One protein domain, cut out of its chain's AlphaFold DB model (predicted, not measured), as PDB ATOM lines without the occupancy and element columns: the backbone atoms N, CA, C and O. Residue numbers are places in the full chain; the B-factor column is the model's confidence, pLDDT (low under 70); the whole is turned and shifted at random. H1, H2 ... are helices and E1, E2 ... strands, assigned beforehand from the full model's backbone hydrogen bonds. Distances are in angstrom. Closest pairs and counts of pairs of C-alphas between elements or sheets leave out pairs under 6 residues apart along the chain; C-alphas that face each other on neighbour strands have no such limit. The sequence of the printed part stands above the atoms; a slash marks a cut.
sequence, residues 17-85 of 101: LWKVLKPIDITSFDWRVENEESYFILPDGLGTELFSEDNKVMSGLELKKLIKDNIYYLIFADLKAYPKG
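Overview. This is residues 17 to 85 of the 101 residues of an uncharacterized protein of Bacillus cereus (strain VD146) (UniProt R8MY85). Two long strands side by side, E1 and E4, bend sharply and form a sheet that curls round helix H2, with the E1-E2 hairpin at one end and small H1 packed on H2. The 69 printed residues run H1, E1, E2, E3, H2, E4, a mixed class; the sheet is branched and antiparallel. It is compact, radius of gyration of the C-alphas 11.8 A, spanning 40 by 23 by 17 A.

Along the chain. Find C-alpha 17 at (30.163, -11.812, 93.016), where H1, residues 17 to 21, begins. Next come E1, 29 to 42, 29.1 A; E2, 45 to 49; E3, 57 to 59; H2, 60 to 69, 13.9 A; and E4, 72 to 83, 26.2 A, ending at (35.172, 4.702, 101.461).

Arrangement. E1 bends by 97 degrees at residue 35, E4 by 98 degrees at residue 75. Look for N 34 and O 78, 2.9 A, between E1 and E4; on the other side of E1, find N 40 and O 48 of E2, 3.0 A, and N 31 and O 58 of E3, 2.8 A. H2 is on the sheet; H1 touches H2, C-alphas 18 and 68 being closest at 5.3 A. In H1 and H2 every O i to N i+4 pair is within hydrogen-bond range.

Size, cuts and confidence. C-alphas 44 and 85 are farthest apart, 41.3 A. The printed part has no cut, no link is long, and no printed residue is under 70 in pLDDT.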
ATOM      1  N   LEU A  17      29.904 -13.137  92.435       91.81
ATOM      2  CA  LEU A  17      30.163 -11.812  93.016       91.81
ATOM      3  C   LEU A  17      31.548 -11.307  92.610       91.81
ATOM      4  O   LEU A  17      31.701 -10.140  92.257       91.81
ATOM      5  N   TRP A  18      32.550 -12.192  92.568       93.56
ATOM      6  CA  TRP A  18      33.887 -11.840  92.087       93.56
ATOM      7  C   TRP A  18      33.874 -11.377  90.626       93.56
ATOM      8  O   TRP A  18      34.560 -10.414  90.276       93.56
ATOM      9  N   LYS A  19      33.082 -12.024  89.766       89.81
ATOM     10  CA  LYS A  19      32.968 -11.650  88.348       89.81
ATOM     11  C   LYS A  19      32.275 -10.303  88.162       89.81
ATOM     12  O   LYS A  19      32.778  -9.483  87.394       89.81
ATOM     13  N   VAL A  20      31.172 -10.064  88.871       89.25
ATOM     14  CA  VAL A  20      30.390  -8.816  88.778       89.25
ATOM     15  C   VAL A  20      31.160  -7.631  89.361       89.25
ATOM     16  O   VAL A  20      31.194  -6.564  88.749       89.25
ATOM     17  N   LEU A  21      31.840  -7.823  90.493       91.44
ATOM     18  CA  LEU A  21      32.596  -6.766  91.171       91.44
ATOM     19  C   LEU A  21      33.996  -6.539  90.584       91.44
ATOM     20  O   LEU A  21      34.676  -5.599  90.984       91.44
ATOM     21  N   LYS A  22      34.436  -7.345  89.610       90.00
ATOM     22  CA  LYS A  22      35.761  -7.235  88.973       90.00
ATOM     23  C   LYS A  22      36.139  -5.823  88.479       90.00
ATOM     24  O   LYS A  22      37.324  -5.496  88.556       90.00
ATOM     25  N   PRO A  23      35.217  -4.988  87.952       90.94
ATOM     26  CA  PRO A  23      35.537  -3.618  87.539       90.94
ATOM     27  C   PRO A  23      35.759  -2.639  88.702       90.94
ATOM     28  O   PRO A  23      36.263  -1.542  88.473       90.94
ATOM     29  N   ILE A  24      35.365  -3.006  89.922       91.31
ATOM     30  CA  ILE A  24      35.498  -2.191  91.130       91.31
ATOM     31  C   ILE A  24      36.794  -2.594  91.835       91.31
ATOM     32  O   ILE A  24      37.080  -3.780  92.016       91.31
ATOM     33  N   ASP A  25      37.583  -1.617  92.285       94.94
ATOM     34  CA  ASP A  25      38.661  -1.913  93.226       94.94
ATOM     35  C   ASP A  25      38.076  -2.173  94.618       94.94
ATOM     36  O   ASP A  25      38.003  -1.285  95.463       94.94
ATOM     37  N   ILE A  26      37.667  -3.422  94.845       95.94
ATOM     38  CA  ILE A  26      37.063  -3.894  96.099       95.94
ATOM     39  C   ILE A  26      37.902  -3.476  97.314       95.94
ATOM     40  O   ILE A  26      37.350  -3.151  98.361       95.94
ATOM     41  N   THR A  27      39.232  -3.439  97.176       96.44
ATOM     42  CA  THR A  27      40.157  -3.185  98.290       96.44
ATOM     43  C   THR A  27      40.238  -1.723  98.722       96.44
ATOM     44  O   THR A  27      40.783  -1.447  99.794       96.44
ATOM     45  N   SER A  28      39.680  -0.808  97.928       95.81
ATOM     46  CA  SER A  28      39.588   0.621  98.243       95.81
ATOM     47  C   SER A  28      38.458   0.963  99.227       95.81
ATOM     48  O   SER A  28      38.398   2.096  99.694       95.81
ATOM     49  N   PHE A  29      37.616  -0.008  99.595       95.12
ATOM     50  CA  PHE A  29      36.441   0.186 100.450       95.12
ATOM     51  C   PHE A  29      36.437  -0.768 101.646       95.12
ATOM     52  O   PHE A  29      37.082  -1.823 101.615       95.12
ATOM     53  N   ASP A  30      35.675  -0.398 102.667       93.62
ATOM     54  CA  ASP A  30      35.142  -1.314 103.671       93.62
ATOM     55  C   ASP A  30      33.706  -1.678 103.280       93.62
ATOM     56  O   ASP A  30      33.010  -0.902 102.625       93.62
ATOM     57  N   TRP A  31      33.278  -2.890 103.611       94.00
ATOM     58  CA  TRP A  31      32.042  -3.462 103.097       94.00
ATOM     59  C   TRP A  31      31.121  -3.880 104.227       94.00
ATOM     60  O   TRP A  31      31.561  -4.458 105.224       94.00
ATOM     61  N   ARG A  32      29.831  -3.620 104.025       92.62
ATOM     62  CA  ARG A  32      28.747  -4.136 104.852       92.62
ATOM     63  C   ARG A  32      27.841  -5.002 103.992       92.62
ATOM     64  O   ARG A  32      27.490  -4.612 102.879       92.62
ATOM     65  N   VAL A  33      27.487  -6.165 104.516       93.50
ATOM     66  CA  VAL A  33      26.519  -7.074 103.912       93.50
ATOM     67  C   VAL A  33      25.237  -7.022 104.721       93.50
ATOM     68  O   VAL A  33      25.235  -7.217 105.938       93.50
ATOM     69  N   GLU A  34      24.146  -6.751 104.030       89.44
ATOM     70  CA  GLU A  34      22.797  -6.756 104.573       89.44
ATOM     71  C   GLU A  34      21.906  -7.623 103.694       89.44
ATOM     72  O   GLU A  34      22.304  -7.970 102.583       89.44
ATOM     73  N   ASN A  35      20.720  -7.974 104.208       84.75
ATOM     74  CA  ASN A  35      19.662  -8.683 103.481       84.75
ATOM     75  C   ASN A  35      20.230  -9.677 102.463       84.75
ATOM     76  O   ASN A  35      20.267  -9.394 101.267       84.75
ATOM     77  N   GLU A  36      20.721 -10.814 102.949       92.19
ATOM     78  CA  GLU A  36      21.407 -11.799 102.120       92.19
ATOM     79  C   GLU A  36      20.857 -13.204 102.359       92.19
ATOM     80  O   GLU A  36      20.353 -13.507 103.441       92.19
ATOM     81  N   GLU A  37      20.950 -14.036 101.328       93.31
ATOM     82  CA  GLU A  37      20.789 -15.481 101.427       93.31
ATOM     83  C   GLU A  37      21.776 -16.151 100.460       93.31
ATOM     84  O   GLU A  37      21.572 -16.206  99.235       93.31
ATOM     85  N   SER A  38      22.888 -16.623 101.021       93.06
ATOM     86  CA  SER A  38      23.990 -17.209 100.268       93.06
ATOM     87  C   SER A  38      24.783 -18.240 101.065       93.06
ATOM     88  O   SER A  38      24.966 -18.129 102.275       93.06
ATOM     89  N   TYR A  39      25.288 -19.259 100.369       94.19
ATOM     90  CA  TYR A  39      25.896 -20.438 100.989       94.19
ATOM     91  C   TYR A  39      27.139 -20.892 100.232       94.19
ATOM     92  O   TYR A  39      27.178 -20.855  99.000       94.19
ATOM     93  N   PHE A  40      28.139 -21.400 100.949       94.44
ATOM     94  CA  PHE A  40      29.251 -22.110 100.315       94.44
ATOM     95  C   PHE A  40      28.755 -23.361  99.583       94.44
ATOM     96  O   PHE A  40      27.835 -24.035 100.044       94.44
ATOM     97  N   ILE A  41      29.396 -23.711  98.466       92.75
ATOM     98  CA  ILE A  41      29.168 -25.003  97.808       92.75
ATOM     99  C   ILE A  41      30.225 -26.001  98.284       92.75
ATOM    100  O   ILE A  41      31.426 -25.776  98.128       92.75
ATOM    101  N   LEU A  42      29.764 -27.116  98.847       89.94
ATOM    102  CA  LEU A  42      30.570 -28.251  99.291       89.94
ATOM    103  C   LEU A  42      30.340 -29.467  98.374       89.94
ATOM    104  O   LEU A  42      29.354 -29.508  97.635       89.94
ATOM    105  N   PRO A  43      31.224 -30.486  98.400       88.25
ATOM    106  CA  PRO A  43      31.063 -31.684  97.573       88.25
ATOM    107  C   PRO A  43      29.735 -32.432  97.774       88.25
ATOM    108  O   PRO A  43      29.278 -33.115  96.860       88.25
ATOM    109  N   ASP A  44      29.133 -32.325  98.958       90.12
ATOM    110  CA  ASP A  44      27.900 -32.997  99.372       90.12
ATOM    111  C   ASP A  44      26.658 -32.087  99.384       90.12
ATOM    112  O   ASP A  44      25.568 -32.557  99.715       90.12
ATOM    113  N   GLY A  45      26.778 -30.819  98.966       88.81
ATOM    114  CA  GLY A  45      25.648 -29.896  98.847       88.81
ATOM    115  C   GLY A  45      25.960 -28.469  99.296       88.81
ATOM    116  O   GLY A  45      27.056 -27.957  99.081       88.81
ATOM    117  N   LEU A  46      24.962 -27.807  99.889       91.88
ATOM    118  CA  LEU A  46      25.123 -26.472 100.464       91.88
ATOM    119  C   LEU A  46      25.812 -26.572 101.828       91.88
ATOM    120  O   LEU A  46      25.419 -27.367 102.680       91.88
ATOM    121  N   GLY A  47      26.848 -25.759 102.003       94.00
ATOM    122  CA  GLY A  47      27.552 -25.580 103.260       94.00
ATOM    123  C   GLY A  47      26.912 -24.509 104.137       94.00
ATOM    124  O   GLY A  47      25.718 -24.232 104.066       94.00
ATOM    125  N   THR A  48      27.742 -23.902 104.981       94.81
ATOM    126  CA  THR A  48      27.336 -22.778 105.826       94.81
ATOM    127  C   THR A  48      27.083 -21.519 105.000       94.81
ATOM    128  O   THR A  48      27.469 -21.433 103.831       94.81
ATOM    129  N   GLU A  49      26.467 -20.532 105.644       95.56
ATOM    130  CA  GLU A  49      26.295 -19.184 105.104       95.56
ATOM    131  C   GLU A  49      27.638 -18.615 104.621       95.56
ATOM    132  O   GLU A  49      28.674 -18.791 105.274       95.56
ATOM    133  N   LEU A  50      27.623 -17.957 103.459       95.31
ATOM    134  CA  LEU A  50      28.788 -17.241 102.930       95.31
ATOM    135  C   LEU A  50      29.067 -15.983 103.771       95.31
ATOM    136  O   LEU A  50      30.232 -15.659 104.029       95.31
ATOM    137  N   PHE A  51      27.996 -15.313 104.216       95.38
ATOM    138  CA  PHE A  51      28.031 -14.108 105.040       95.38
ATOM    139  C   PHE A  51      27.351 -14.328 106.404       95.38
ATOM    140  O   PHE A  51      26.196 -13.972 106.608       95.38
ATOM    141  N   SER A  52      28.081 -14.899 107.362       90.75
ATOM    142  CA  SER A  52      27.616 -15.019 108.746       90.75
ATOM    143  C   SER A  52      27.676 -13.680 109.498       90.75
ATOM    144  O   SER A  52      28.346 -12.734 109.088       90.75
ATOM    145  N   GLU A  53      27.030 -13.595 110.665       88.06
ATOM    146  CA  GLU A  53      27.086 -12.395 111.524       88.06
ATOM    147  C   GLU A  53      28.521 -11.910 111.809       88.06
ATOM    148  O   GLU A  53      28.772 -10.706 111.859       88.06
ATOM    149  N   ASP A  54      29.478 -12.835 111.914       87.44
ATOM    150  CA  ASP A  54      30.885 -12.529 112.191       87.44
ATOM    151  C   ASP A  54      31.600 -11.820 111.032       87.44
ATOM    152  O   ASP A  54      32.652 -11.211 111.238       87.44
ATOM    153  N   ASN A  55      31.069 -11.907 109.810       89.25
ATOM    154  CA  ASN A  55      31.671 -11.309 108.624       89.25
ATOM    155  C   ASN A  55      30.706 -10.377 107.867       89.25
ATOM    156  O   ASN A  55      30.982 -10.009 106.735       89.25
ATOM    157  N   LYS A  56      29.617  -9.895 108.480       90.69
ATOM    158  CA  LYS A  56      28.752  -8.879 107.840       90.69
ATOM    159  C   LYS A  56      29.412  -7.514 107.673       90.69
ATOM    160  O   LYS A  56      28.961  -6.728 106.847       90.69
ATOM    161  N   VAL A  57      30.475  -7.226 108.422       91.88
ATOM    162  CA  VAL A  57      31.314  -6.035 108.242       91.88
ATOM    163  C   VAL A  57      32.745  -6.497 108.030       91.88
ATOM    164  O   VAL A  57      33.298  -7.201 108.873       91.88
ATOM    165  N   MET A  58      33.347  -6.122 106.903       93.88
ATOM    166  CA  MET A  58      34.678  -6.599 106.535       93.88
ATOM    167  C   MET A  58      35.450  -5.579 105.701       93.88
ATOM    168  O   MET A  58      34.879  -4.776 104.961       93.88
ATOM    169  N   SER A  59      36.773  -5.647 105.767       95.44
ATOM    170  CA  SER A  59      37.631  -4.896 104.859       95.44
ATOM    171  C   SER A  59      37.488  -5.405 103.424       95.44
ATOM    172  O   SER A  59      37.223  -6.584 103.163       95.44
ATOM    173  N   GLY A  60      37.776  -4.546 102.448       96.00
ATOM    174  CA  GLY A  60      37.785  -4.955 101.044       96.00
ATOM    175  C   GLY A  60      38.770  -6.087 100.716       96.00
ATOM    176  O   GLY A  60      38.570  -6.819  99.747       96.00
ATOM    177  N   LEU A  61      39.830  -6.276 101.515       96.75
ATOM    178  CA  LEU A  61      40.749  -7.407 101.347       96.75
ATOM    179  C   LEU A  61      40.095  -8.731 101.762       96.75
ATOM    180  O   LEU A  61      40.249  -9.732 101.059       96.75
ATOM    181  N   GLU A  62      39.366  -8.726 102.876       96.88
ATOM    182  CA  GLU A  62      38.621  -9.884 103.372       96.88
ATOM    183  C   GLU A  62      37.514 -10.271 102.394       96.88
ATOM    184  O   GLU A  62      37.478 -11.430 101.970       96.88
ATOM    185  N   LEU A  63      36.717  -9.300 101.922       96.81
ATOM    186  CA  LEU A  63      35.669  -9.557 100.928       96.81
ATOM    187  C   LEU A  63      36.253 -10.152  99.657       96.81
ATOM    188  O   LEU A  63      35.785 -11.179  99.172       96.81
ATOM    189  N   LYS A  64      37.314  -9.533  99.129       96.75
ATOM    190  CA  LYS A  64      37.970 -10.001  97.910       96.75
ATOM    191  C   LYS A  64      38.438 -11.443  98.043       96.75
ATOM    192  O   LYS A  64      38.258 -12.205  97.100       96.75
ATOM    193  N   LYS A  65      39.040 -11.817  99.175       96.81
ATOM    194  CA  LYS A  65      39.477 -13.195  99.424       96.81
ATOM    195  C   LYS A  65      38.278 -14.144  99.477       96.81
ATOM    196  O   LYS A  65      38.281 -15.158  98.785       96.81
ATOM    197  N   LEU A  66      37.240 -13.773 100.229       96.06
ATOM    198  CA  LEU A  66      36.020 -14.559 100.393       96.06
ATOM    199  C   LEU A  66      35.352 -14.870  99.048       96.06
ATOM    200  O   LEU A  66      35.118 -16.036  98.739       96.06
ATOM    201  N   ILE A  67      35.100 -13.856  98.219       95.44
ATOM    202  CA  ILE A  67      34.326 -14.043  96.983       95.44
ATOM    203  C   ILE A  67      35.151 -14.588  95.817       95.44
ATOM    204  O   ILE A  67      34.569 -15.110  94.868       95.44
ATOM    205  N   LYS A  68      36.480 -14.423  95.841       95.44
ATOM    206  CA  LYS A  68      37.375 -14.870  94.763       95.44
ATOM    207  C   LYS A  68      37.773 -16.331  94.923       95.44
ATOM    208  O   LYS A  68      37.824 -17.047  93.922       95.44
ATOM    209  N   ASP A  69      38.089 -16.736  96.149       94.94
ATOM    210  CA  ASP A  69      38.725 -18.025  96.424       94.94
ATOM    211  C   ASP A  69      37.699 -19.144  96.687       94.94
ATOM    212  O   ASP A  69      38.086 -20.301  96.826       94.94
ATOM    213  N   ASN A  70      36.401 -18.818  96.719       94.06
ATOM    214  CA  ASN A  70      35.316 -19.763  96.986       94.06
ATOM    215  C   ASN A  70      34.296 -19.818  95.842       94.06
ATOM    216  O   ASN A  70      34.131 -18.862  95.084       94.06
ATOM    217  N   ILE A  71      33.587 -20.945  95.767       92.69
ATOM    218  CA  ILE A  71      32.379 -21.130  94.959       92.69
ATOM    219  C   ILE A  71      31.190 -21.152  95.924       92.69
ATOM    220  O   ILE A  71      31.260 -21.771  96.989       92.69
ATOM    221  N   TYR A  72      30.113 -20.465  95.562       93.06
ATOM    222  CA  TYR A  72      28.951 -20.279  96.425       93.06
ATOM    223  C   TYR A  72      27.667 -20.210  95.607       93.06
ATOM    224  O   TYR A  72      27.667 -19.854  94.429       93.06
ATOM    225  N   TYR A  73      26.568 -20.552  96.263       91.12
ATOM    226  CA  TYR A  73      25.219 -20.348  95.772       91.12
ATOM    227  C   TYR A  73      24.689 -19.025  96.333       91.12
ATOM    228  O   TYR A  73      24.766 -18.798  97.540       91.12
ATOM    229  N   LEU A  74      24.184 -18.148  95.463       89.69
ATOM    230  CA  LEU A  74      23.697 -16.812  95.815       89.69
ATOM    231  C   LEU A  74      22.250 -16.663  95.344       89.69
ATOM    232  O   LEU A  74      22.001 -16.723  94.139       89.69
ATOM    233  N   ILE A  75      21.320 -16.425  96.271       89.19
ATOM    234  CA  ILE A  75      19.943 -16.045  95.926       89.19
ATOM    235  C   ILE A  75      19.856 -14.518  95.853       89.19
ATOM    236  O   ILE A  75      19.460 -13.968  94.826       89.19
ATOM    237  N   PHE A  76      20.275 -13.827  96.915       89.62
ATOM    238  CA  PHE A  76      20.365 -12.368  96.969       89.62
ATOM    239  C   PHE A  76      21.421 -11.923  97.993       89.62
ATOM    240  O   PHE A  76      21.726 -12.658  98.927       89.62
ATOM    241  N   ALA A  77      21.999 -10.733  97.805       90.81
ATOM    242  CA  ALA A  77      22.859 -10.067  98.784       90.81
ATOM    243  C   ALA A  77      22.850  -8.554  98.543       90.81
ATOM    244  O   ALA A  77      23.018  -8.115  97.400       90.81
ATOM    245  N   ASP A  78      22.696  -7.769  99.609       91.50
ATOM    246  CA  ASP A  78      22.900  -6.324  99.584       91.50
ATOM    247  C   ASP A  78      24.327  -6.004 100.050       91.50
ATOM    248  O   ASP A  78      24.681  -6.186 101.215       91.50
ATOM    249  N   LEU A  79      25.174  -5.579  99.109       92.44
ATOM    250  CA  LEU A  79      26.574  -5.239  99.357       92.44
ATOM    251  C   LEU A  79      26.750  -3.721  99.311       92.44
ATOM    252  O   LEU A  79      26.728  -3.115  98.235       92.44
ATOM    253  N   LYS A  80      27.004  -3.120 100.472       90.31
ATOM    254  CA  LYS A  80      27.247  -1.684 100.628       90.31
ATOM    255  C   LYS A  80      28.746  -1.428 100.777       90.31
ATOM    256  O   LYS A  80      29.393  -1.994 101.658       90.31
ATOM    257  N   ALA A  81      29.302  -0.583  99.910       91.50
ATOM    258  CA  ALA A  81      30.711  -0.196  99.929       91.50
ATOM    259  C   ALA A  81      30.874   1.204 100.530       91.50
ATOM    260  O   ALA A  81      30.242   2.152 100.067       91.50
ATOM    261  N   TYR A  82      31.763   1.335 101.509       89.50
ATOM    262  CA  TYR A  82      32.061   2.581 102.205       89.50
ATOM    263  C   TYR A  82      33.519   2.977 101.964       89.50
ATOM    264  O   TYR A  82      34.415   2.138 102.125       89.50
ATOM    265  N   PRO A  83      33.801   4.224 101.551       90.06
ATOM    266  CA  PRO A  83      35.172   4.702 101.461       90.06
ATOM    267  C   PRO A  83      35.870   4.586 102.817       90.06
ATOM    268  O   PRO A  83      35.285   4.838 103.871       90.06
ATOM    269  N   LYS A  84      37.148   4.204 102.796       88.75
ATOM    270  CA  LYS A  84      37.908   4.017 104.034       88.75
ATOM    271  C   LYS A  84      37.992   5.310 104.836       88.75
ATOM    272  O   LYS A  84      38.442   6.333 104.324       88.75
ATOM    273  N   GLY A  85      37.647   5.218 106.117       81.50
ATOM    274  CA  GLY A  85      37.701   6.344 107.048       81.50
ATOM    275  C   GLY A  85      36.536   7.330 106.929       81.50
ATOM    276  O   GLY A  85      36.566   8.349 107.615       81.50
TER     277      GLY A  85